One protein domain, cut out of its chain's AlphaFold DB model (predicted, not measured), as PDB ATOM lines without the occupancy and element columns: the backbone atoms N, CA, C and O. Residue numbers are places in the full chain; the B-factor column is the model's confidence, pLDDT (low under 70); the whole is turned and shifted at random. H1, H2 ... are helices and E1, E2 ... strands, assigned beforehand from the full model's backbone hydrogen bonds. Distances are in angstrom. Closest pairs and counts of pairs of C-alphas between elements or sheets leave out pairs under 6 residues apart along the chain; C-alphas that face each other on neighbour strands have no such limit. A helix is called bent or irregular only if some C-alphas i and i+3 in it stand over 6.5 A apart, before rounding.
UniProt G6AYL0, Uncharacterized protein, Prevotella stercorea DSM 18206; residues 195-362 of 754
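This is residues 195 to 362 of the 754 residues of an uncharacterized protein of Prevotella stercorea DSM 18206 (UniProt G6AYL0). A twisted sheet of five parallel strands, in the order E1 E2 E3 E4 E5, runs through the middle, with H5 and H7 over one face and H8 alone over the other. H3 packs on H5, H1 grazes the sheet, the short H2, H4 and H6 are off it, and a long loop, residues 217 to 229, reaches away from it. The printed part has 168 residues with eight named helices and five named strands, in the order E1 H1 H2 E2 H3 H4 E3 H5 H6 E4 H7 E5 H8; the class is mixed, with under half of the residues in named elements. The whole is compact, with a radius of gyration of the C-alphas of 15.8 A, and spans 51 by 42 by 33 A.

Begin at the sheet: E1 (203 to 205), E2 (237 to 240), E3 (270 to 273), E4 (314 to 318) and E5 (339 to 343). Within hydrogen-bond range are N 205 and O 239, 2.8 A, for E1 and E2; N 240 and O 272, 2.8 A, for E2 and E3; N 316 and O 271, 2.7 A, for E3 and E4; N 341 and O 315, 2.8 A, for E4 and E5. H5 (279 to 289) and H7 (319 to 329) are on the same face, at heights over the sheet of 11.1 A and 9.7 A; they touch, closest at C-alphas Val 280 and Val 325, 5.2 A. H8 (347 to 353) is on the opposite face at a height of 8.7 A. H3 (250 to 259) touches H5 at a steep tilt of 48 degrees, closest at C-alphas Ala 255 and Leu 286, 4.5 A. H1 (210 to 216) only grazes the sheet, and touches H2 (230 to 234), closest at C-alphas Met 215 and Thr 232, 5.9 A. H2 and H4 (261 to 265) only just touch, with 3 pairs of C-alphas within 8 A, the closest Leu 233 and Ile 265, 5.7 A. H6 (300 to 303) is close to H4 but not clearly touching, closest at C-alphas His 300 and Pro 261, 5.9 A. Every O i to N i+4 pair is within hydrogen-bond range in H1, H2, H3, H5 and H8; H7 has 5 of 7, H4 0 of 1 beside 1 of 2 O i to N i+3 pairs, and H6 is too short.

Find C-alpha 203 at (11.088, -48.705, 40.695), where E1 begins, and C-alpha 353 at (11.650, -54.226, 25.936), where H8 ends. E4 is 13.3 A long, E5 13.4 A, H3 14.1 A, H5 15.1 A and H7 15.8 A. H7 is irregular, with C-alphas 320 and 323 7.2 A apart; H4 only just is, with C-alphas 261 and 264 6.7 A apart. Four strand-helix-strand units, two parallel neighbour strands with helices between, have right-handed crossovers: E1, H1 H2, E2; E2, H3 H4, E3; E3, H5 H6, E4; E4, H7, E5.

The two C-alphas farthest apart are those of Ser 223 and Asp 327, 51.1 A. The printed part has no cut, and the link from H1 to H2 is long. The mean pLDDT of the printed part is 83.0; look for values under 70 at residues 244 to 250, 259 to 264, 303 to 309 and 311.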
ATOM      1  N   PRO A 195      27.374 -47.728  42.197       83.19
ATOM      2  CA  PRO A 195      26.023 -47.846  41.645       83.19
ATOM      3  C   PRO A 195      25.921 -48.590  40.311       83.19
ATOM      4  O   PRO A 195      24.843 -49.002  39.894       83.19
ATOM      5  N   HIS A 196      27.037 -48.730  39.593       84.44
ATOM      6  CA  HIS A 196      27.064 -49.421  38.307       84.44
ATOM      7  C   HIS A 196      27.080 -50.947  38.447       84.44
ATOM      8  O   HIS A 196      26.742 -51.625  37.479       84.44
ATOM      9  N   TYR A 197      27.475 -51.485  39.604       89.00
ATOM     10  CA  TYR A 197      27.509 -52.930  39.859       89.00
ATOM     11  C   TYR A 197      26.242 -53.442  40.535       89.00
ATOM     12  O   TYR A 197      25.883 -54.603  40.357       89.00
ATOM     13  N   HIS A 198      25.533 -52.563  41.243       86.19
ATOM     14  CA  HIS A 198      24.347 -52.915  42.015       86.19
ATOM     15  C   HIS A 198      23.106 -52.115  41.593       86.19
ATOM     16  O   HIS A 198      22.433 -51.561  42.461       86.19
ATOM     17  N   PRO A 199      22.778 -52.001  40.288       86.50
ATOM     18  CA  PRO A 199      21.560 -51.312  39.901       86.50
ATOM     19  C   PRO A 199      20.350 -52.074  40.451       86.50
ATOM     20  O   PRO A 199      20.237 -53.288  40.272       86.50
ATOM     21  N   LEU A 200      19.435 -51.357  41.094       86.75
ATOM     22  CA  LEU A 200      18.133 -51.909  41.444       86.75
ATOM     23  C   LEU A 200      17.313 -52.164  40.176       86.75
ATOM     24  O   LEU A 200      17.535 -51.537  39.132       86.75
ATOM     25  N   ASP A 201      16.350 -53.078  40.292       86.38
ATOM     26  CA  ASP A 201      15.317 -53.235  39.272       86.38
ATOM     27  C   ASP A 201      14.460 -51.957  39.170       86.38
ATOM     28  O   ASP A 201      14.596 -51.018  39.960       86.38
ATOM     29  N   VAL A 202      13.592 -51.891  38.166       91.81
ATOM     30  CA  VAL A 202      12.748 -50.724  37.917       91.81
ATOM     31  C   VAL A 202      11.857 -50.403  39.119       91.81
ATOM     32  O   VAL A 202      11.042 -51.217  39.551       91.81
ATOM     33  N   LEU A 203      11.974 -49.177  39.637       90.50
ATOM     34  CA  LEU A 203      11.088 -48.705  40.695       90.50
ATOM     35  C   LEU A 203       9.750 -48.262  40.092       90.50
ATOM     36  O   LEU A 203       9.704 -47.313  39.310       90.50
ATOM     37  N   VAL A 204       8.657 -48.936  40.452       92.44
ATOM     38  CA  VAL A 204       7.302 -48.576  40.005       92.44
ATOM     39  C   VAL A 204       6.624 -47.720  41.065       92.44
ATOM     40  O   VAL A 204       6.244 -48.205  42.127       92.44
ATOM     41  N   ILE A 205       6.428 -46.448  40.748       88.12
ATOM     42  CA  ILE A 205       5.745 -45.483  41.602       88.12
ATOM     43  C   ILE A 205       4.264 -45.461  41.226       88.12
ATOM     44  O   ILE A 205       3.889 -44.905  40.195       88.12
ATOM     45  N   ASN A 206       3.418 -46.071  42.057       86.44
ATOM     46  CA  ASN A 206       1.956 -46.073  41.890       86.44
ATOM     47  C   ASN A 206       1.208 -45.348  43.030       86.44
ATOM     48  O   ASN A 206      -0.021 -45.253  43.004       86.44
ATOM     49  N   LYS A 207       1.949 -44.793  43.999       82.00
ATOM     50  CA  LYS A 207       1.473 -43.925  45.086       82.00
ATOM     51  C   LYS A 207       2.445 -42.760  45.274       82.00
ATOM     52  O   LYS A 207       3.617 -42.885  44.934       82.00
ATOM     53  N   ILE A 208       1.949 -41.652  45.820       73.00
ATOM     54  CA  ILE A 208       2.703 -40.398  45.946       73.00
ATOM     55  C   ILE A 208       3.924 -40.520  46.880       73.00
ATOM     56  O   ILE A 208       5.036 -40.207  46.469       73.00
ATOM     57  N   ASP A 209       3.747 -41.094  48.073       77.88
ATOM     58  CA  ASP A 209       4.784 -41.109  49.120       77.88
ATOM     59  C   ASP A 209       5.896 -42.143  48.884       77.88
ATOM     60  O   ASP A 209       6.942 -42.089  49.528       77.88
ATOM     61  N   MET A 210       5.714 -43.070  47.935       84.38
ATOM     62  CA  MET A 210       6.640 -44.193  47.721       84.38
ATOM     63  C   MET A 210       8.066 -43.752  47.402       84.38
ATOM     64  O   MET A 210       9.010 -44.425  47.804       84.38
ATOM     65  N   LEU A 211       8.239 -42.647  46.667       81.31
ATOM     66  CA  LEU A 211       9.582 -42.152  46.372       81.31
ATOM     67  C   LEU A 211      10.263 -41.647  47.647       81.31
ATOM     68  O   LEU A 211      11.420 -41.982  47.872       81.31
ATOM     69  N   TYR A 212       9.552 -40.901  48.496       80.38
ATOM     70  CA  TYR A 212      10.098 -40.399  49.761       80.38
ATOM     71  C   TYR A 212      10.405 -41.521  50.745       80.38
ATOM     72  O   TYR A 212      11.480 -41.527  51.344       80.38
ATOM     73  N   GLU A 213       9.501 -42.493  50.886       84.75
ATOM     74  CA  GLU A 213       9.738 -43.682  51.710       84.75
ATOM     75  C   GLU A 213      11.010 -44.404  51.251       84.75
ATOM     76  O   GLU A 213      11.917 -44.622  52.054       84.75
ATOM     77  N   PHE A 214      11.130 -44.657  49.945       85.38
ATOM     78  CA  PHE A 214      12.291 -45.311  49.343       85.38
ATOM     79  C   PHE A 214      13.595 -44.517  49.517       85.38
ATOM     80  O   PHE A 214      14.645 -45.096  49.795       85.38
ATOM     81  N   MET A 215      13.548 -43.185  49.390       80.75
ATOM     82  CA  MET A 215      14.708 -42.313  49.606       80.75
ATOM     83  C   MET A 215      15.275 -42.439  51.023       80.75
ATOM     84  O   MET A 215      16.487 -42.338  51.198       80.75
ATOM     85  N   HIS A 216      14.418 -42.658  52.022       80.94
ATOM     86  CA  HIS A 216      14.799 -42.722  53.433       80.94
ATOM     87  C   HIS A 216      15.024 -44.145  53.960       80.94
ATOM     88  O   HIS A 216      15.385 -44.319  55.131       80.94
ATOM     89  N   GLU A 217      14.868 -45.164  53.116       83.88
ATOM     90  CA  GLU A 217      15.257 -46.526  53.458       83.88
ATOM     91  C   GLU A 217      16.765 -46.610  53.730       83.88
ATOM     92  O   GLU A 217      17.607 -46.102  52.983       83.88
ATOM     93  N   LYS A 218      17.119 -47.272  54.834       81.44
ATOM     94  CA  LYS A 218      18.519 -47.478  55.204       81.44
ATOM     95  C   LYS A 218      19.134 -48.544  54.308       81.44
ATOM     96  O   LYS A 218      18.698 -49.692  54.327       81.44
ATOM     97  N   TYR A 219      20.205 -48.183  53.614       84.25
ATOM     98  CA  TYR A 219      21.096 -49.150  52.990       84.25
ATOM     99  C   TYR A 219      22.182 -49.543  53.990       84.25
ATOM    100  O   TYR A 219      22.852 -48.669  54.541       84.25
ATOM    101  N   ILE A 220      22.348 -50.841  54.237       85.62
ATOM    102  CA  ILE A 220      23.371 -51.372  55.143       85.62
ATOM    103  C   ILE A 220      24.298 -52.266  54.323       85.62
ATOM    104  O   ILE A 220      23.833 -53.236  53.725       85.62
ATOM    105  N   SER A 221      25.593 -51.947  54.284       81.38
ATOM    106  CA  SER A 221      26.589 -52.792  53.618       81.38
ATOM    107  C   SER A 221      26.786 -54.124  54.343       81.38
ATOM    108  O   SER A 221      26.431 -54.305  55.508       81.38
ATOM    109  N   SER A 222      27.463 -55.051  53.679       81.19
ATOM    110  CA  SER A 222      27.967 -56.309  54.223       81.19
ATOM    111  C   SER A 222      28.899 -56.123  55.425       81.19
ATOM    112  O   SER A 222      29.018 -57.033  56.244       81.19
ATOM    113  N   SER A 223      29.526 -54.949  55.565       74.75
ATOM    114  CA  SER A 223      30.310 -54.559  56.744       74.75
ATOM    115  C   SER A 223      29.469 -54.001  57.901       74.75
ATOM    116  O   SER A 223      30.013 -53.740  58.970       74.75
ATOM    117  N   GLY A 224      28.155 -53.834  57.721       81.25
ATOM    118  CA  GLY A 224      27.242 -53.285  58.725       81.25
ATOM    119  C   GLY A 224      27.163 -51.756  58.746       81.25
ATOM    120  O   GLY A 224      26.485 -51.205  59.614       81.25
ATOM    121  N   HIS A 225      27.817 -51.059  57.810       82.06
ATOM    122  CA  HIS A 225      27.759 -49.602  57.728       82.06
ATOM    123  C   HIS A 225      26.439 -49.140  57.105       82.06
ATOM    124  O   HIS A 225      26.026 -49.647  56.062       82.06
ATOM    125  N   ALA A 226      25.788 -48.160  57.731       84.94
ATOM    126  CA  ALA A 226      24.516 -47.616  57.272       84.94
ATOM    127  C   ALA A 226      24.725 -46.329  56.464       84.94
ATOM    128  O   ALA A 226      25.103 -45.296  57.016       84.94
ATOM    129  N   TYR A 227      24.403 -46.369  55.176       83.25
ATOM    130  CA  TYR A 227      24.507 -45.220  54.284       83.25
ATOM    131  C   TYR A 227      23.172 -44.483  54.182       83.25
ATOM    132  O   TYR A 227      22.108 -45.090  54.024       83.25
ATOM    133  N   LYS A 228      23.226 -43.149  54.232       81.81
ATOM    134  CA  LYS A 228      22.047 -42.291  54.070       81.81
ATOM    135  C   LYS A 228      21.666 -42.212  52.597       81.81
ATOM    136  O   LYS A 228      22.514 -41.896  51.771       81.81
ATOM    137  N   ASN A 229      20.400 -42.459  52.277       80.56
ATOM    138  CA  ASN A 229      19.832 -42.315  50.933       80.56
ATOM    139  C   ASN A 229      20.571 -43.102  49.828       80.56
ATOM    140  O   ASN A 229      20.455 -42.771  48.659       80.56
ATOM    141  N   HIS A 230      21.348 -44.143  50.138       85.25
ATOM    142  CA  HIS A 230      22.157 -44.816  49.109       85.25
ATOM    143  C   HIS A 230      21.308 -45.591  48.087       85.25
ATOM    144  O   HIS A 230      21.692 -45.720  46.924       85.25
ATOM    145  N   ASN A 231      20.108 -46.036  48.475       84.88
ATOM    146  CA  ASN A 231      19.161 -46.711  47.582       84.88
ATOM    147  C   ASN A 231      18.823 -45.873  46.335       84.88
ATOM    148  O   ASN A 231      18.626 -46.422  45.249       84.88
ATOM    149  N   THR A 232      18.837 -44.541  46.444       82.69
ATOM    150  CA  THR A 232      18.574 -43.638  45.314       82.69
ATOM    151  C   THR A 232      19.707 -43.623  44.291       82.69
ATOM    152  O   THR A 232      19.454 -43.414  43.102       82.69
ATOM    153  N   LEU A 233      20.948 -43.895  44.714       84.12
ATOM    154  CA  LEU A 233      22.077 -44.080  43.804       84.12
ATOM    155  C   LEU A 233      21.987 -45.423  43.079       84.12
ATOM    156  O   LEU A 233      22.375 -45.523  41.921       84.12
ATOM    157  N   LEU A 234      21.467 -46.463  43.725       85.75
ATOM    158  CA  LEU A 234      21.299 -47.770  43.085       85.75
ATOM    159  C   LEU A 234      20.126 -47.775  42.091       85.75
ATOM    160  O   LEU A 234      20.113 -48.541  41.125       85.75
ATOM    161  N   MET A 235      19.153 -46.883  42.276       86.06
ATOM    162  CA  MET A 235      18.048 -46.695  41.342       86.06
ATOM    163  C   MET A 235      18.530 -46.061  40.027       86.06
ATOM    164  O   MET A 235      18.892 -44.887  39.961       86.06
ATOM    165  N   THR A 236      18.469 -46.836  38.940       87.19
ATOM    166  CA  THR A 236      18.810 -46.353  37.588       87.19
ATOM    167  C   THR A 236      17.600 -46.184  36.675       87.19
ATOM    168  O   THR A 236      17.704 -45.505  35.649       87.19
ATOM    169  N   LYS A 237      16.451 -46.771  37.031       90.62
ATOM    170  CA  LYS A 237      15.225 -46.768  36.225       90.62
ATOM    171  C   LYS A 237      13.996 -46.618  37.112       90.62
ATOM    172  O   LYS A 237      13.924 -47.257  38.159       90.62
ATOM    173  N   MET A 238      13.009 -45.855  36.656       91.12
ATOM    174  CA  MET A 238      11.715 -45.738  37.332       91.12
ATOM    175  C   MET A 238      10.545 -45.669  36.345       91.12
ATOM    176  O   MET A 238      10.689 -45.125  35.251       91.12
ATOM    177  N   ILE A 239       9.381 -46.174  36.753       93.69
ATOM    178  CA  ILE A 239       8.086 -45.978  36.086       93.69
ATOM    179  C   ILE A 239       7.197 -45.135  37.005       93.69
ATOM    180  O   ILE A 239       6.981 -45.501  38.157       93.69
ATOM    181  N   ILE A 240       6.644 -44.038  36.490       91.38
ATOM    182  CA  ILE A 240       5.638 -43.214  37.169       91.38
ATOM    183  C   ILE A 240       4.253 -43.613  36.637       91.38
ATOM    184  O   ILE A 240       3.878 -43.293  35.503       91.38
ATOM    185  N   ASP A 241       3.490 -44.331  37.461       91.00
ATOM    186  CA  ASP A 241       2.171 -44.902  37.152       91.00
ATOM    187  C   ASP A 241       1.063 -44.369  38.083       91.00
ATOM    188  O   ASP A 241       0.246 -45.115  38.627       91.00
ATOM    189  N   VAL A 242       1.029 -43.045  38.266       85.31
ATOM    190  CA  VAL A 242       0.043 -42.332  39.102       85.31
ATOM    191  C   VAL A 242      -0.749 -41.341  38.245       85.31
ATOM    192  O   VAL A 242      -0.200 -40.739  37.323       85.31
ATOM    193  N   SER A 243      -2.048 -41.175  38.515       77.56
ATOM    194  CA  SER A 243      -2.913 -40.244  37.779       77.56
ATOM    195  C   SER A 243      -2.758 -38.788  38.231       77.56
ATOM    196  O   SER A 243      -2.429 -38.500  39.380       77.56
ATOM    197  N   ASN A 244      -3.075 -37.856  37.329       66.25
ATOM    198  CA  ASN A 244      -3.197 -36.427  37.629       66.25
ATOM    199  C   ASN A 244      -4.640 -36.072  38.033       66.25
ATOM    200  O   ASN A 244      -5.449 -35.683  37.197       66.25
ATOM    201  N   GLY A 245      -4.988 -36.251  39.306       58.53
ATOM    202  CA  GLY A 245      -6.247 -35.789  39.898       58.53
ATOM    203  C   GLY A 245      -6.287 -34.273  40.136       58.53
ATOM    204  O   GLY A 245      -5.256 -33.607  40.170       58.53
ATOM    205  N   SER A 246      -7.491 -33.719  40.314       50.81
ATOM    206  CA  SER A 246      -7.749 -32.275  40.475       50.81
ATOM    207  C   SER A 246      -7.213 -31.657  41.775       50.81
ATOM    208  O   SER A 246      -7.144 -30.437  41.869       50.81
ATOM    209  N   GLU A 247      -6.813 -32.477  42.749       51.44
ATOM    210  CA  GLU A 247      -6.186 -32.056  44.014       51.44
ATOM    211  C   GLU A 247      -4.653 -32.275  44.017       51.44
ATOM    212  O   GLU A 247      -3.983 -32.015  45.013       51.44
ATOM    213  N   ASN A 248      -4.071 -32.754  42.904       51.41
ATOM    214  CA  ASN A 248      -2.730 -33.346  42.896       51.41
ATOM    215  C   ASN A 248      -1.594 -32.323  42.749       51.41
ATOM    216  O   ASN A 248      -1.163 -31.989  41.640       51.41
ATOM    217  N   TYR A 249      -0.997 -31.979  43.887       53.91
ATOM    218  CA  TYR A 249       0.394 -31.522  43.992       53.91
ATOM    219  C   TYR A 249       1.421 -32.641  43.644       53.91
ATOM    220  O   TYR A 249       2.600 -32.372  43.441       53.91
ATOM    221  N   ASN A 250       0.955 -33.878  43.438       65.25
ATOM    222  CA  ASN A 250       1.734 -35.123  43.376       65.25
ATOM    223  C   ASN A 250       2.760 -35.226  42.233       65.25
ATOM    224  O   ASN A 250       3.873 -35.692  42.435       65.25
ATOM    225  N   ILE A 251       2.408 -34.823  41.005       70.88
ATOM    226  CA  ILE A 251       3.338 -34.920  39.860       70.88
ATOM    227  C   ILE A 251       4.412 -33.826  39.905       70.88
ATOM    228  O   ILE A 251       5.535 -34.034  39.447       70.88
ATOM    229  N   SER A 252       4.054 -32.670  40.475       76.31
ATOM    230  CA  SER A 252       4.974 -31.556  40.689       76.31
ATOM    231  C   SER A 252       5.995 -31.921  41.753       76.31
ATOM    232  O   SER A 252       7.160 -31.637  41.562       76.31
ATOM    233  N   GLU A 253       5.593 -32.638  42.797       75.50
ATOM    234  CA  GLU A 253       6.484 -33.122  43.850       75.50
ATOM    235  C   GLU A 253       7.550 -34.111  43.335       75.50
ATOM    236  O   GLU A 253       8.727 -33.988  43.678       75.50
ATOM    237  N   PHE A 254       7.189 -35.029  42.426       78.12
ATOM    238  CA  PHE A 254       8.170 -35.896  41.754       78.12
ATOM    239  C   PHE A 254       9.138 -35.101  40.876       78.12
ATOM    240  O   PHE A 254      10.347 -35.324  40.915       78.12
ATOM    241  N   ALA A 255       8.608 -34.168  40.084       78.31
ATOM    242  CA  ALA A 255       9.416 -33.327  39.215       78.31
ATOM    243  C   ALA A 255      10.321 -32.368  40.012       78.31
ATOM    244  O   ALA A 255      11.468 -32.152  39.630       78.31
ATOM    245  N   GLU A 256       9.843 -31.848  41.143       76.81
ATOM    246  CA  GLU A 256      10.594 -31.021  42.089       76.81
ATOM    247  C   GLU A 256      11.684 -31.824  42.792       76.81
ATOM    248  O   GLU A 256      12.824 -31.379  42.827       76.81
ATOM    249  N   THR A 257      11.387 -33.029  43.280       77.19
ATOM    250  CA  THR A 257      12.382 -33.906  43.923       77.19
ATOM    251  C   THR A 257      13.494 -34.291  42.958       77.19
ATOM    252  O   THR A 257      14.674 -34.259  43.311       77.19
ATOM    253  N   LEU A 258      13.126 -34.626  41.719       75.12
ATOM    254  CA  LEU A 258      14.095 -34.967  40.689       75.12
ATOM    255  C   LEU A 258      14.835 -33.743  40.154       75.12
ATOM    256  O   LEU A 258      15.961 -33.943  39.733       75.12
ATOM    257  N   GLY A 259      14.250 -32.537  40.186       69.12
ATOM    258  CA  GLY A 259      14.825 -31.286  39.656       69.12
ATOM    259  C   GLY A 259      15.517 -30.366  40.639       69.12
ATOM    260  O   GLY A 259      16.262 -29.481  40.217       69.12
ATOM    261  N   ALA A 260      15.338 -30.604  41.931       65.81
ATOM    262  CA  ALA A 260      16.031 -29.889  42.985       65.81
ATOM    263  C   ALA A 260      17.547 -30.184  42.978       65.81
ATOM    264  O   ALA A 260      17.981 -31.247  42.516       65.81
ATOM    265  N   PRO A 261      18.370 -29.294  43.564       55.69
ATOM    266  CA  PRO A 261      19.815 -29.504  43.734       55.69
ATOM    267  C   PRO A 261      20.166 -30.787  44.516       55.69
ATOM    268  O   PRO A 261      21.221 -31.374  44.307       55.69
ATOM    269  N   TYR A 262      19.246 -31.301  45.338       53.94
ATOM    270  CA  TYR A 262      19.398 -32.584  46.036       53.94
ATOM    271  C   TYR A 262      19.266 -33.817  45.130       53.94
ATOM    272  O   TYR A 262      19.449 -34.938  45.597       53.94
ATOM    273  N   SER A 263      18.983 -33.651  43.834       58.28
ATOM    274  CA  SER A 263      18.861 -34.763  42.880       58.28
ATOM    275  C   SER A 263      20.183 -35.488  42.576       58.28
ATOM    276  O   SER A 263      20.236 -36.491  41.865       58.28
ATOM    277  N   THR A 264      21.273 -34.989  43.136       59.69
ATOM    278  CA  THR A 264      22.648 -35.490  43.046       59.69
ATOM    279  C   THR A 264      22.830 -36.850  43.708       59.69
ATOM    280  O   THR A 264      23.737 -37.598  43.342       59.69
ATOM    281  N   ILE A 265      21.905 -37.212  44.598       70.56
ATOM    282  CA  ILE A 265      21.798 -38.539  45.205       70.56
ATOM    283  C   ILE A 265      21.181 -39.581  44.257       70.56
ATOM    284  O   ILE A 265      21.143 -40.760  44.600       70.56
ATOM    285  N   PHE A 266      20.682 -39.193  43.077       77.44
ATOM    286  CA  PHE A 266      20.105 -40.123  42.103       77.44
ATOM    287  C   PHE A 266      21.084 -40.462  40.973       77.44
ATOM    288  O   PHE A 266      21.659 -39.592  40.317       77.44
ATOM    289  N   ASN A 267      21.194 -41.751  40.649       79.44
ATOM    290  CA  ASN A 267      21.899 -42.252  39.459       79.44
ATOM    291  C   ASN A 267      20.914 -42.594  38.323       79.44
ATOM    292  O   ASN A 267      21.131 -43.527  37.542       79.44
ATOM    293  N   LEU A 268      19.800 -41.869  38.268       82.50
ATOM    294  CA  LEU A 268      18.665 -42.166  37.409       82.50
ATOM    295  C   LEU A 268      19.016 -41.944  35.931       82.50
ATOM    296  O   LEU A 268      19.474 -40.873  35.536       82.50
ATOM    297  N   LYS A 269      18.798 -42.975  35.111       86.56
ATOM    298  CA  LYS A 269      19.070 -42.989  33.664       86.56
ATOM    299  C   LYS A 269      17.792 -43.038  32.843       86.56
ATOM    300  O   LYS A 269      17.753 -42.487  31.748       86.56
ATOM    301  N   GLU A 270      16.754 -43.690  33.358       91.50
ATOM    302  CA  GLU A 270      15.493 -43.880  32.648       91.50
ATOM    303  C   GLU A 270      14.295 -43.517  33.532       91.50
ATOM    304  O   GLU A 270      14.123 -44.075  34.615       91.50
ATOM    305  N   VAL A 271      13.437 -42.625  33.041       92.12
ATOM    306  CA  VAL A 271      12.160 -42.269  33.676       92.12
ATOM    307  C   VAL A 271      11.042 -42.551  32.697       92.12
ATOM    308  O   VAL A 271      10.990 -41.941  31.636       92.12
ATOM    309  N   TRP A 272      10.146 -43.466  33.033       95.38
ATOM    310  CA  TRP A 272       9.058 -43.899  32.165       95.38
ATOM    311  C   TRP A 272       7.730 -43.362  32.685       95.38
ATOM    312  O   TRP A 272       7.300 -43.706  33.782       95.38
ATOM    313  N   LEU A 273       7.063 -42.515  31.905       94.88
ATOM    314  CA  LEU A 273       5.744 -41.992  32.251       94.88
ATOM    315  C   LEU A 273       4.671 -42.904  31.669       94.88
ATOM    316  O   LEU A 273       4.618 -43.078  30.456       94.88
ATOM    317  N   SER A 274       3.800 -43.452  32.516       94.00
ATOM    318  CA  SER A 274       2.618 -44.184  32.053       94.00
ATOM    319  C   SER A 274       1.615 -43.256  31.339       94.00
ATOM    320  O   SER A 274       1.643 -42.037  31.538       94.00
ATOM    321  N   PRO A 275       0.629 -43.801  30.599       92.06
ATOM    322  CA  PRO A 275      -0.469 -43.005  30.040       92.06
ATOM    323  C   PRO A 275      -1.357 -42.303  31.083       92.06
ATOM    324  O   PRO A 275      -2.186 -41.479  30.702       92.06
ATOM    325  N   LYS A 276      -1.217 -42.619  32.381       89.62
ATOM    326  CA  LYS A 276      -1.937 -41.933  33.468       89.62
ATOM    327  C   LYS A 276      -1.349 -40.551  33.784       89.62
ATOM    328  O   LYS A 276      -2.030 -39.732  34.403       89.62
ATOM    329  N   VAL A 277      -0.111 -40.295  33.359       89.56
ATOM    330  CA  VAL A 277       0.625 -39.057  33.614       89.56
ATOM    331  C   VAL A 277       0.459 -38.088  32.442       89.56
ATOM    332  O   VAL A 277       0.729 -38.428  31.291       89.56
ATOM    333  N   ASP A 278       0.084 -36.839  32.726       90.69
ATOM    334  CA  ASP A 278       0.209 -35.738  31.760       90.69
ATOM    335  C   ASP A 278       1.694 -35.415  31.550       90.69
ATOM    336  O   ASP A 278       2.329 -34.732  32.361       90.69
ATOM    337  N   ALA A 279       2.244 -35.919  30.446       92.19
ATOM    338  CA  ALA A 279       3.639 -35.718  30.081       92.19
ATOM    339  C   ALA A 279       3.999 -34.237  29.876       92.19
ATOM    340  O   ALA A 279       5.118 -33.843  30.194       92.19
ATOM    341  N   VAL A 280       3.074 -33.400  29.387       92.12
ATOM    342  CA  VAL A 280       3.333 -31.963  29.192       92.12
ATOM    343  C   VAL A 280       3.448 -31.275  30.544       92.12
ATOM    344  O   VAL A 280       4.382 -30.502  30.764       92.12
ATOM    345  N   LYS A 281       2.539 -31.578  31.480       89.94
ATOM    346  CA  LYS A 281       2.637 -31.060  32.851       89.94
ATOM    347  C   LYS A 281       3.920 -31.524  33.536       89.94
ATOM    348  O   LYS A 281       4.582 -30.684  34.130       89.94
ATOM    349  N   TYR A 282       4.280 -32.804  33.426       89.44
ATOM    350  CA  TYR A 282       5.505 -33.331  34.033       89.44
ATOM    351  C   TYR A 282       6.753 -32.616  33.507       89.44
ATOM    352  O   TYR A 282       7.545 -32.119  34.296       89.44
ATOM    353  N   VAL A 283       6.903 -32.501  32.181       90.25
ATOM    354  CA  VAL A 283       8.043 -31.802  31.559       90.25
ATOM    355  C   VAL A 283       8.097 -30.337  31.998       90.25
ATOM    356  O   VAL A 283       9.167 -29.836  32.332       90.25
ATOM    357  N   ARG A 284       6.947 -29.658  32.068       89.31
ATOM    358  CA  ARG A 284       6.867 -28.280  32.566       89.31
ATOM    359  C   ARG A 284       7.322 -28.146  34.014       89.31
ATOM    360  O   ARG A 284       8.073 -27.228  34.329       89.31
ATOM    361  N   ASP A 285       6.848 -29.023  34.887       87.31
ATOM    362  CA  ASP A 285       7.191 -28.973  36.306       87.31
ATOM    363  C   ASP A 285       8.666 -29.332  36.521       87.31
ATOM    364  O   ASP A 285       9.334 -28.696  37.330       87.31
ATOM    365  N   LEU A 286       9.200 -30.265  35.728       85.44
ATOM    366  CA  LEU A 286      10.607 -30.658  35.761       85.44
ATOM    367  C   LEU A 286      11.512 -29.496  35.346       85.44
ATOM    368  O   LEU A 286      12.451 -29.168  36.061       85.44
ATOM    369  N   ASN A 287      11.189 -28.824  34.238       86.56
ATOM    370  CA  ASN A 287      11.919 -27.639  33.780       86.56
ATOM    371  C   ASN A 287      11.787 -26.467  34.769       86.56
ATOM    372  O   ASN A 287      12.697 -25.662  34.910       86.56
ATOM    373  N   LYS A 288      10.655 -26.344  35.473       84.56
ATOM    374  CA  LYS A 288      10.484 -25.329  36.522       84.56
ATOM    375  C   LYS A 288      11.334 -25.641  37.755       84.56
ATOM    376  O   LYS A 288      11.855 -24.715  38.372       84.56
ATOM    377  N   ALA A 289      11.467 -26.914  38.115       81.69
ATOM    378  CA  ALA A 289      12.239 -27.354  39.270       81.69
ATOM    379  C   ALA A 289      13.740 -27.073  39.128       81.69
ATOM    380  O   ALA A 289      14.405 -26.871  40.139       81.69
ATOM    381  N   THR A 290      14.263 -26.991  37.899       80.31
ATOM    382  CA  THR A 290      15.666 -26.628  37.656       80.31
ATOM    383  C   THR A 290      15.940 -25.135  37.852       80.31
ATOM    384  O   THR A 290      17.103 -24.749  37.917       80.31
ATOM    385  N   VAL A 291      14.916 -24.278  37.949       81.88
ATOM    386  CA  VAL A 291      15.086 -22.823  38.069       81.88
ATOM    387  C   VAL A 291      15.535 -22.437  39.474       81.88
ATOM    388  O   VAL A 291      14.837 -22.675  40.460       81.88
ATOM    389  N   GLU A 292      16.664 -21.737  39.551       76.62
ATOM    390  CA  GLU A 292      17.191 -21.222  40.806       76.62
ATOM    391  C   GLU A 292      16.252 -20.155  41.398       76.62
ATOM    392  O   GLU A 292      15.885 -19.169  40.745       76.62
ATOM    393  N   ARG A 293      15.859 -20.335  42.666       73.12
ATOM    394  CA  ARG A 293      14.837 -19.499  43.319       73.12
ATOM    395  C   ARG A 293      15.233 -18.024  43.454       73.12
ATOM    396  O   ARG A 293      14.348 -17.168  43.394       73.12
ATOM    397  N   LEU A 294      16.520 -17.728  43.663       74.50
ATOM    398  CA  LEU A 294      17.003 -16.373  43.956       74.50
ATOM    399  C   LEU A 294      17.177 -15.544  42.684       74.50
ATOM    400  O   LEU A 294      16.605 -14.461  42.570       74.50
ATOM    401  N   SER A 295      17.930 -16.062  41.715       74.69
ATOM    402  CA  SER A 295      18.241 -15.332  40.486       74.69
ATOM    403  C   SER A 295      17.106 -15.376  39.455       74.69
ATOM    404  O   SER A 295      16.990 -14.468  38.632       74.69
ATOM    405  N   ARG A 296      16.239 -16.404  39.491       74.06
ATOM    406  CA  ARG A 296      15.142 -16.684  38.532       74.06
ATOM    407  C   ARG A 296      15.571 -16.883  37.070       74.06
ATOM    408  O   ARG A 296      14.744 -17.279  36.250       74.06
ATOM    409  N   TRP A 297      16.836 -16.635  36.738       75.56
ATOM    410  CA  TRP A 297      17.451 -16.919  35.440       75.56
ATOM    411  C   TRP A 297      18.449 -18.079  35.523       75.56
ATOM    412  O   TRP A 297      18.569 -18.831  34.558       75.56
ATOM    413  N   GLY A 298      19.119 -18.250  36.666       77.00
ATOM    414  CA  GLY A 298      20.023 -19.359  36.933       77.00
ATOM    415  C   GLY A 298      19.293 -20.696  36.934       77.00
ATOM    416  O   GLY A 298      18.074 -20.782  37.142       77.00
ATOM    417  N   ARG A 299      20.043 -21.757  36.652       80.88
ATOM    418  CA  ARG A 299      19.540 -23.127  36.668       80.88
ATOM    419  C   ARG A 299      20.444 -23.978  37.544       80.88
ATOM    420  O   ARG A 299      21.660 -23.895  37.416       80.88
ATOM    421  N   HIS A 300      19.863 -24.846  38.366       75.06
ATOM    422  CA  HIS A 300      20.600 -25.703  39.299       75.06
ATOM    423  C   HIS A 300      21.640 -26.601  38.601       75.06
ATOM    424  O   HIS A 300      22.694 -26.883  39.163       75.06
ATOM    425  N   TYR A 301      21.408 -26.984  37.339       75.44
ATOM    426  CA  TYR A 301      22.373 -27.779  36.571       75.44
ATOM    427  C   TYR A 301      23.604 -27.008  36.068       75.44
ATOM    428  O   TYR A 301      24.550 -27.658  35.616       75.44
ATOM    429  N   MET A 302      23.588 -25.666  36.100       75.44
ATOM    430  CA  MET A 302      24.717 -24.817  35.675       75.44
ATOM    431  C   MET A 302      25.904 -24.943  36.623       75.44
ATOM    432  O   MET A 302      27.049 -24.828  36.201       75.44
ATOM    433  N   GLU A 303      25.614 -25.206  37.892       63.38
ATOM    434  CA  GLU A 303      26.602 -25.411  38.946       63.38
ATOM    435  C   GLU A 303      26.849 -26.918  39.129       63.38
ATOM    436  O   GLU A 303      27.990 -27.368  39.254       63.38
ATOM    437  N   GLN A 304      25.787 -27.734  39.041       63.91
ATOM    438  CA  GLN A 304      25.878 -29.182  39.206       63.91
ATOM    439  C   GLN A 304      24.931 -29.955  38.286       63.91
ATOM    440  O   GLN A 304      23.740 -30.098  38.546       63.91
ATOM    441  N   SER A 305      25.466 -30.560  37.226       62.75
ATOM    442  CA  SER A 305      24.662 -31.448  36.381       62.75
ATOM    443  C   SER A 305      24.587 -32.851  36.987       62.75
ATOM    444  O   SER A 305      25.563 -33.602  36.972       62.75
ATOM    445  N   THR A 306      23.422 -33.214  37.523       61.28
ATOM    446  CA  THR A 306      23.142 -34.589  37.968       61.28
ATOM    447  C   THR A 306      22.993 -35.515  36.764       61.28
ATOM    448  O   THR A 306      22.796 -35.065  35.636       61.28
ATOM    449  N   LYS A 307      23.080 -36.834  36.963       62.09
ATOM    450  CA  LYS A 307      23.059 -37.787  35.838       62.09
ATOM    451  C   LYS A 307      21.750 -37.755  35.041       62.09
ATOM    452  O   LYS A 307      21.804 -37.993  33.833       62.09
ATOM    453  N   LEU A 308      20.630 -37.378  35.667       61.09
ATOM    454  CA  LEU A 308      19.364 -37.137  34.972       61.09
ATOM    455  C   LEU A 308      19.421 -35.873  34.093       61.09
ATOM    456  O   LEU A 308      18.936 -35.914  32.968       61.09
ATOM    457  N   TYR A 309      20.066 -34.796  34.555       66.50
ATOM    458  CA  TYR A 309      20.222 -33.512  33.837       66.50
ATOM    459  C   TYR A 309      21.483 -33.421  32.982       66.50
ATOM    460  O   TYR A 309      22.036 -32.349  32.740       66.50
ATOM    461  N   THR A 310      21.920 -34.570  32.490       70.88
ATOM    462  CA  THR A 310      22.867 -34.669  31.382       70.88
ATOM    463  C   THR A 310      22.205 -35.460  30.263       70.88
ATOM    464  O   THR A 310      21.204 -36.149  30.476       70.88
ATOM    465  N   ALA A 311      22.816 -35.492  29.082       65.38
ATOM    466  CA  ALA A 311      22.381 -36.341  27.978       65.38
ATOM    467  C   ALA A 311      22.308 -37.850  28.317       65.38
ATOM    468  O   ALA A 311      21.811 -38.619  27.495       65.38
ATOM    469  N   LYS A 312      22.792 -38.298  29.492       73.62
ATOM    470  CA  LYS A 312      22.628 -39.681  29.979       73.62
ATOM    471  C   LYS A 312      21.215 -39.986  30.488       73.62
ATOM    472  O   LYS A 312      20.817 -41.148  30.425       73.62
ATOM    473  N   GLY A 313      20.473 -38.993  30.973       84.12
ATOM    474  CA  GLY A 313      19.091 -39.157  31.413       84.12
ATOM    475  C   GLY A 313      18.132 -39.242  30.228       84.12
ATOM    476  O   GLY A 313      18.235 -38.468  29.273       84.12
ATOM    477  N   THR A 314      17.194 -40.187  30.275       90.94
ATOM    478  CA  THR A 314      16.147 -40.347  29.262       90.94
ATOM    479  C   THR A 314      14.762 -40.396  29.895       90.94
ATOM    480  O   THR A 314      14.465 -41.276  30.700       90.94
ATOM    481  N   LEU A 315      13.896 -39.478  29.471       93.12
ATOM    482  CA  LEU A 315      12.468 -39.486  29.753       93.12
ATOM    483  C   LEU A 315      11.728 -40.228  28.634       93.12
ATOM    484  O   LEU A 315      11.846 -39.884  27.457       93.12
ATOM    485  N   PHE A 316      10.940 -41.228  28.992       96.25
ATOM    486  CA  PHE A 316      10.108 -42.005  28.086       96.25
ATOM    487  C   PHE A 316       8.649 -41.618  28.277       96.25
ATOM    488  O   PHE A 316       8.121 -41.690  29.384       96.25
ATOM    489  N   ILE A 317       7.994 -41.223  27.189       96.94
ATOM    490  CA  ILE A 317       6.598 -40.774  27.196       96.94
ATOM    491  C   ILE A 317       5.753 -41.578  26.193       96.94
ATOM    492  O   ILE A 317       6.289 -42.094  25.206       96.94
ATOM    493  N   PRO A 318       4.426 -41.656  26.379       96.62
ATOM    494  CA  PRO A 318       3.531 -42.229  25.379       96.62
ATOM    495  C   PRO A 318       3.646 -41.520  24.014       96.62
ATOM    496  O   PRO A 318       3.727 -40.292  23.946       96.62
ATOM    497  N   GLU A 319       3.624 -42.266  22.899       95.75
ATOM    498  CA  GLU A 319       3.787 -41.691  21.546       95.75
ATOM    499  C   GLU A 319       2.741 -40.616  21.208       95.75
ATOM    500  O   GLU A 319       3.067 -39.634  20.540       95.75
ATOM    501  N   ASN A 320       1.515 -40.740  21.721       94.56
ATOM    502  CA  ASN A 320       0.453 -39.746  21.533       94.56
ATOM    503  C   ASN A 320       0.734 -38.401  22.232       94.56
ATOM    504  O   ASN A 320       0.200 -37.383  21.799       94.56
ATOM    505  N   ALA A 321       1.588 -38.365  23.261       95.12
ATOM    506  CA  ALA A 321       1.988 -37.130  23.938       95.12
ATOM    507  C   ALA A 321       3.150 -36.400  23.235       95.12
ATOM    508  O   ALA A 321       3.382 -35.218  23.487       95.12
ATOM    509  N   GLY A 322       3.869 -37.077  22.329       94.25
ATOM    510  CA  GLY A 322       5.121 -36.579  21.750       94.25
ATOM    511  C   GLY A 322       5.007 -35.212  21.073       94.25
ATOM    512  O   GLY A 322       5.861 -34.353  21.284       94.25
ATOM    513  N   LYS A 323       3.936 -34.975  20.302       93.12
ATOM    514  CA  LYS A 323       3.725 -33.675  19.645       93.12
ATOM    515  C   LYS A 323       3.504 -32.549  20.658       93.12
ATOM    516  O   LYS A 323       4.143 -31.513  20.537       93.12
ATOM    517  N   ALA A 324       2.641 -32.759  21.648       95.12
ATOM    518  CA  ALA A 324       2.326 -31.732  22.638       95.12
ATOM    519  C   ALA A 324       3.546 -31.382  23.509       95.12
ATOM    520  O   ALA A 324       3.766 -30.216  23.822       95.12
ATOM    521  N   VAL A 325       4.379 -32.377  23.842       94.75
ATOM    522  CA  VAL A 325       5.651 -32.150  24.546       94.75
ATOM    523  C   VAL A 325       6.634 -31.361  23.679       94.75
ATOM    524  O   VAL A 325       7.233 -30.412  24.172       94.75
ATOM    525  N   LEU A 326       6.778 -31.689  22.389       92.56
ATOM    526  CA  LEU A 326       7.620 -30.905  21.472       92.56
ATOM    527  C   LEU A 326       7.144 -29.455  21.333       92.56
ATOM    528  O   LEU A 326       7.971 -28.549  21.361       92.56
ATOM    529  N   ASP A 327       5.832 -29.246  21.198       92.75
ATOM    530  CA  ASP A 327       5.242 -27.909  21.093       92.75
ATOM    531  C   ASP A 327       5.498 -27.092  22.378       92.75
ATOM    532  O   ASP A 327       5.756 -25.894  22.298       92.75
ATOM    533  N   TYR A 328       5.481 -27.732  23.556       93.00
ATOM    534  CA  TYR A 328       5.848 -27.089  24.823       93.00
ATOM    535  C   TYR A 328       7.339 -26.730  24.893       93.00
ATOM    536  O   TYR A 328       7.677 -25.624  25.303       93.00
ATOM    537  N   LEU A 329       8.235 -27.636  24.490       91.38
ATOM    538  CA  LEU A 329       9.677 -27.384  24.553       91.38
ATOM    539  C   LEU A 329      10.132 -26.242  23.627       91.38
ATOM    540  O   LEU A 329      11.088 -25.551  23.952       91.38
ATOM    541  N   ASP A 330       9.437 -25.981  22.512       90.12
ATOM    542  CA  ASP A 330       9.740 -24.829  21.635       90.12
ATOM    543  C   ASP A 330       9.476 -23.464  22.317       90.12
ATOM    544  O   ASP A 330       9.881 -22.427  21.790       90.12
ATOM    545  N   LEU A 331       8.829 -23.449  23.492       89.44
ATOM    546  CA  LEU A 331       8.572 -22.239  24.282       89.44
ATOM    547  C   LEU A 331       9.773 -21.797  25.135       89.44
ATOM    548  O   LEU A 331       9.822 -20.630  25.526       89.44
ATOM    549  N   ASP A 332      10.724 -22.688  25.432       84.81
ATOM    550  CA  ASP A 332      11.885 -22.394  26.281       84.81
ATOM    551  C   ASP A 332      13.173 -22.989  25.697       84.81
ATOM    552  O   ASP A 332      13.445 -24.181  25.795       84.81
ATOM    553  N   ALA A 333      14.018 -22.120  25.142       83.19
ATOM    554  CA  ALA A 333      15.295 -22.508  24.553       83.19
ATOM    555  C   ALA A 333      16.400 -22.820  25.586       83.19
ATOM    556  O   ALA A 333      17.550 -23.006  25.187       83.19
ATOM    557  N   THR A 334      16.109 -22.832  26.890       80.25
ATOM    558  CA  THR A 334      17.072 -23.196  27.948       80.25
ATOM    559  C   THR A 334      16.985 -24.664  28.374       80.25
ATOM    560  O   THR A 334      17.861 -25.139  29.091       80.25
ATOM    561  N   GLU A 335      15.997 -25.400  27.865       83.38
ATOM    562  CA  GLU A 335      15.702 -26.802  28.180       83.38
ATOM    563  C   GLU A 335      15.381 -27.588  26.881       83.38
ATOM    564  O   GLU A 335      15.210 -26.985  25.817       83.38
ATOM    565  N   PRO A 336      15.312 -28.935  26.898       85.62
ATOM    566  CA  PRO A 336      15.664 -29.836  27.990       85.62
ATOM    567  C   PRO A 336      17.172 -30.137  28.058       85.62
ATOM    568  O   PRO A 336      17.882 -30.205  27.040       85.62
ATOM    569  N   THR A 337      17.662 -30.406  29.267       82.19
ATOM    570  CA  THR A 337      19.012 -30.956  29.482       82.19
ATOM    571  C   THR A 337      19.131 -32.465  29.202       82.19
ATOM    572  O   THR A 337      20.229 -32.942  28.911       82.19
ATOM    573  N   TYR A 338      18.004 -33.185  29.193       84.81
ATOM    574  CA  TYR A 338      17.865 -34.644  29.066       84.81
ATOM    575  C   TYR A 338      17.309 -35.096  27.703       84.81
ATOM    576  O   TYR A 338      16.773 -34.310  26.918       84.81
ATOM    577  N   THR A 339      17.413 -36.395  27.414       88.81
ATOM    578  CA  THR A 339      16.845 -37.007  26.203       88.81
ATOM    579  C   THR A 339      15.369 -37.347  26.411       88.81
ATOM    580  O   THR A 339      14.995 -37.834  27.472       88.81
ATOM    581  N   ILE A 340      14.524 -37.172  25.389       92.38
ATOM    582  CA  ILE A 340      13.132 -37.652  25.414       92.38
ATOM    583  C   ILE A 340      12.915 -38.692  24.318       92.38
ATOM    584  O   ILE A 340      13.336 -38.513  23.171       92.38
ATOM    585  N   ARG A 341      12.253 -39.796  24.658       95.06
ATOM    586  CA  ARG A 341      11.879 -40.870  23.733       95.06
ATOM    587  C   ARG A 341      10.403 -41.213  23.877       95.06
ATOM    588  O   ARG A 341       9.810 -41.025  24.932       95.06
ATOM    589  N   THR A 342       9.811 -41.728  22.809       96.75
ATOM    590  CA  THR A 342       8.422 -42.177  22.784       96.75
ATOM    591  C   THR A 342       8.321 -43.691  22.697       96.75
ATOM    592  O   THR A 342       9.108 -44.342  22.002       96.75
ATOM    593  N   TYR A 343       7.326 -44.259  23.371       97.56
ATOM    594  CA  TYR A 343       7.004 -45.682  23.304       97.56
ATOM    595  C   TYR A 343       5.536 -45.906  22.910       97.56
ATOM    596  O   TYR A 343       4.709 -44.990  22.959       97.56
ATOM    597  N   ARG A 344       5.214 -47.130  22.478       95.06
ATOM    598  CA  ARG A 344       3.856 -47.561  22.104       95.06
ATOM    599  C   ARG A 344       3.382 -48.671  23.034       95.06
ATOM    600  O   ARG A 344       4.188 -49.498  23.441       95.06
ATOM    601  N   GLY A 345       2.072 -48.739  23.260       93.31
ATOM    602  CA  GLY A 345       1.454 -49.799  24.053       93.31
ATOM    603  C   GLY A 345       1.579 -49.569  25.559       93.31
ATOM    604  O   GLY A 345       1.565 -48.428  26.020       93.31
ATOM    605  N   ASP A 346       1.654 -50.666  26.305       95.31
ATOM    606  CA  ASP A 346       1.784 -50.658  27.759       95.31
ATOM    607  C   ASP A 346       3.192 -50.223  28.212       95.31
ATOM    608  O   ASP A 346       4.192 -50.565  27.578       95.31
ATOM    609  N   VAL A 347       3.272 -49.450  29.301       96.12
ATOM    610  CA  VAL A 347       4.540 -48.881  29.793       96.12
ATOM    611  C   VAL A 347       5.472 -49.941  30.380       96.12
ATOM    612  O   VAL A 347       6.685 -49.832  30.211       96.12
ATOM    613  N   PHE A 348       4.929 -50.974  31.025       96.44
ATOM    614  CA  PHE A 348       5.715 -52.032  31.657       96.44
ATOM    615  C   PHE A 348       6.333 -52.932  30.591       96.44
ATOM    616  O   PHE A 348       7.532 -53.200  30.623       96.44
ATOM    617  N   GLU A 349       5.545 -53.315  29.584       96.56
ATOM    618  CA  GLU A 349       6.055 -54.081  28.443       96.56
ATOM    619  C   GLU A 349       7.080 -53.279  27.627       96.56
ATOM    620  O   GLU A 349       8.109 -53.818  27.214       96.56
ATOM    621  N   ALA A 350       6.856 -51.974  27.439       96.06
ATOM    622  CA  ALA A 350       7.812 -51.104  26.758       96.06
ATOM    623  C   ALA A 350       9.126 -50.945  27.540       96.06
ATOM    624  O   ALA A 350      10.202 -51.039  26.945       96.06
ATOM    625  N   GLN A 351       9.058 -50.747  28.859       96.06
ATOM    626  CA  GLN A 351      10.241 -50.644  29.713       96.06
ATOM    627  C   GLN A 351      11.030 -51.956  29.733       96.06
ATOM    628  O   GLN A 351      12.256 -51.935  29.607       96.06
ATOM    629  N   LYS A 352      10.336 -53.097  29.791       95.06
ATOM    630  CA  LYS A 352      10.939 -54.432  29.706       95.06
ATOM    631  C   LYS A 352      11.619 -54.680  28.359       95.06
ATOM    632  O   LYS A 352      12.690 -55.283  28.316       95.06
ATOM    633  N   ALA A 353      11.034 -54.192  27.265       94.50
ATOM    634  CA  ALA A 353      11.650 -54.226  25.936       94.50
ATOM    635  C   ALA A 353      12.840 -53.247  25.799       94.50
ATOM    636  O   ALA A 353      13.699 -53.423  24.931       94.50
ATOM    637  N   GLY A 354      12.915 -52.240  26.672       92.69
ATOM    638  CA  GLY A 354      14.033 -51.315  26.816       92.69
ATOM    639  C   GLY A 354      14.124 -50.242  25.726       92.69
ATOM    640  O   GLY A 354      13.280 -50.117  24.837       92.69
ATOM    641  N   VAL A 355      15.205 -49.452  25.775       90.94
ATOM    642  CA  VAL A 355      15.432 -48.281  24.899       90.94
ATOM    643  C   VAL A 355      15.305 -48.616  23.406       90.94
ATOM    644  O   VAL A 355      14.811 -47.790  22.635       90.94
ATOM    645  N   ALA A 356      15.708 -49.819  22.985       91.94
ATOM    646  CA  ALA A 356      15.668 -50.251  21.586       91.94
ATOM    647  C   ALA A 356      14.244 -50.306  20.997       91.94
ATOM    648  O   ALA A 356      14.082 -50.122  19.792       91.94
ATOM    649  N   ALA A 357      13.215 -50.497  21.829       92.88
ATOM    650  CA  ALA A 357      11.811 -50.541  21.411       92.88
ATOM    651  C   ALA A 357      11.149 -49.151  21.306       92.88
ATOM    652  O   ALA A 357       9.964 -49.035  20.994       92.88
ATOM    653  N   THR A 358      11.903 -48.083  21.564       95.94
ATOM    654  CA  THR A 358      11.391 -46.709  21.652       95.94
ATOM    655  C   THR A 358      11.958 -45.839  20.536       95.94
ATOM    656  O   THR A 358      13.017 -46.131  19.971       95.94
ATOM    657  N   LYS A 359      11.301 -44.724  20.226       94.12
ATOM    658  CA  LYS A 359      11.752 -43.770  19.203       94.12
ATOM    659  C   LYS A 359      12.271 -42.500  19.855       94.12
ATOM    660  O   LYS A 359      11.673 -42.001  20.797       94.12
ATOM    661  N   LEU A 360      13.375 -41.956  19.352       91.56
ATOM    662  CA  LEU A 360      13.852 -40.650  19.804       91.56
ATOM    663  C   LEU A 360      12.815 -39.578  19.451       91.56
ATOM    664  O   LEU A 360      12.352 -39.531  18.311       91.56
ATOM    665  N   LEU A 361      12.471 -38.713  20.406       89.38
ATOM    666  CA  LEU A 361      11.619 -37.563  20.138       89.38
ATOM    667  C   LEU A 361      12.455 -36.500  19.415       89.38
ATOM    668  O   LEU A 361      13.163 -35.707  20.031       89.38
ATOM    669  N   THR A 362      12.431 -36.521  18.086       75.00
ATOM    670  CA  THR A 362      13.218 -35.605  17.253       75.00
ATOM    671  C   THR A 362      12.355 -34.497  16.673       75.00
ATOM    672  O   THR A 362      11.324 -34.771  16.057       75.00
TER     673      THR A 362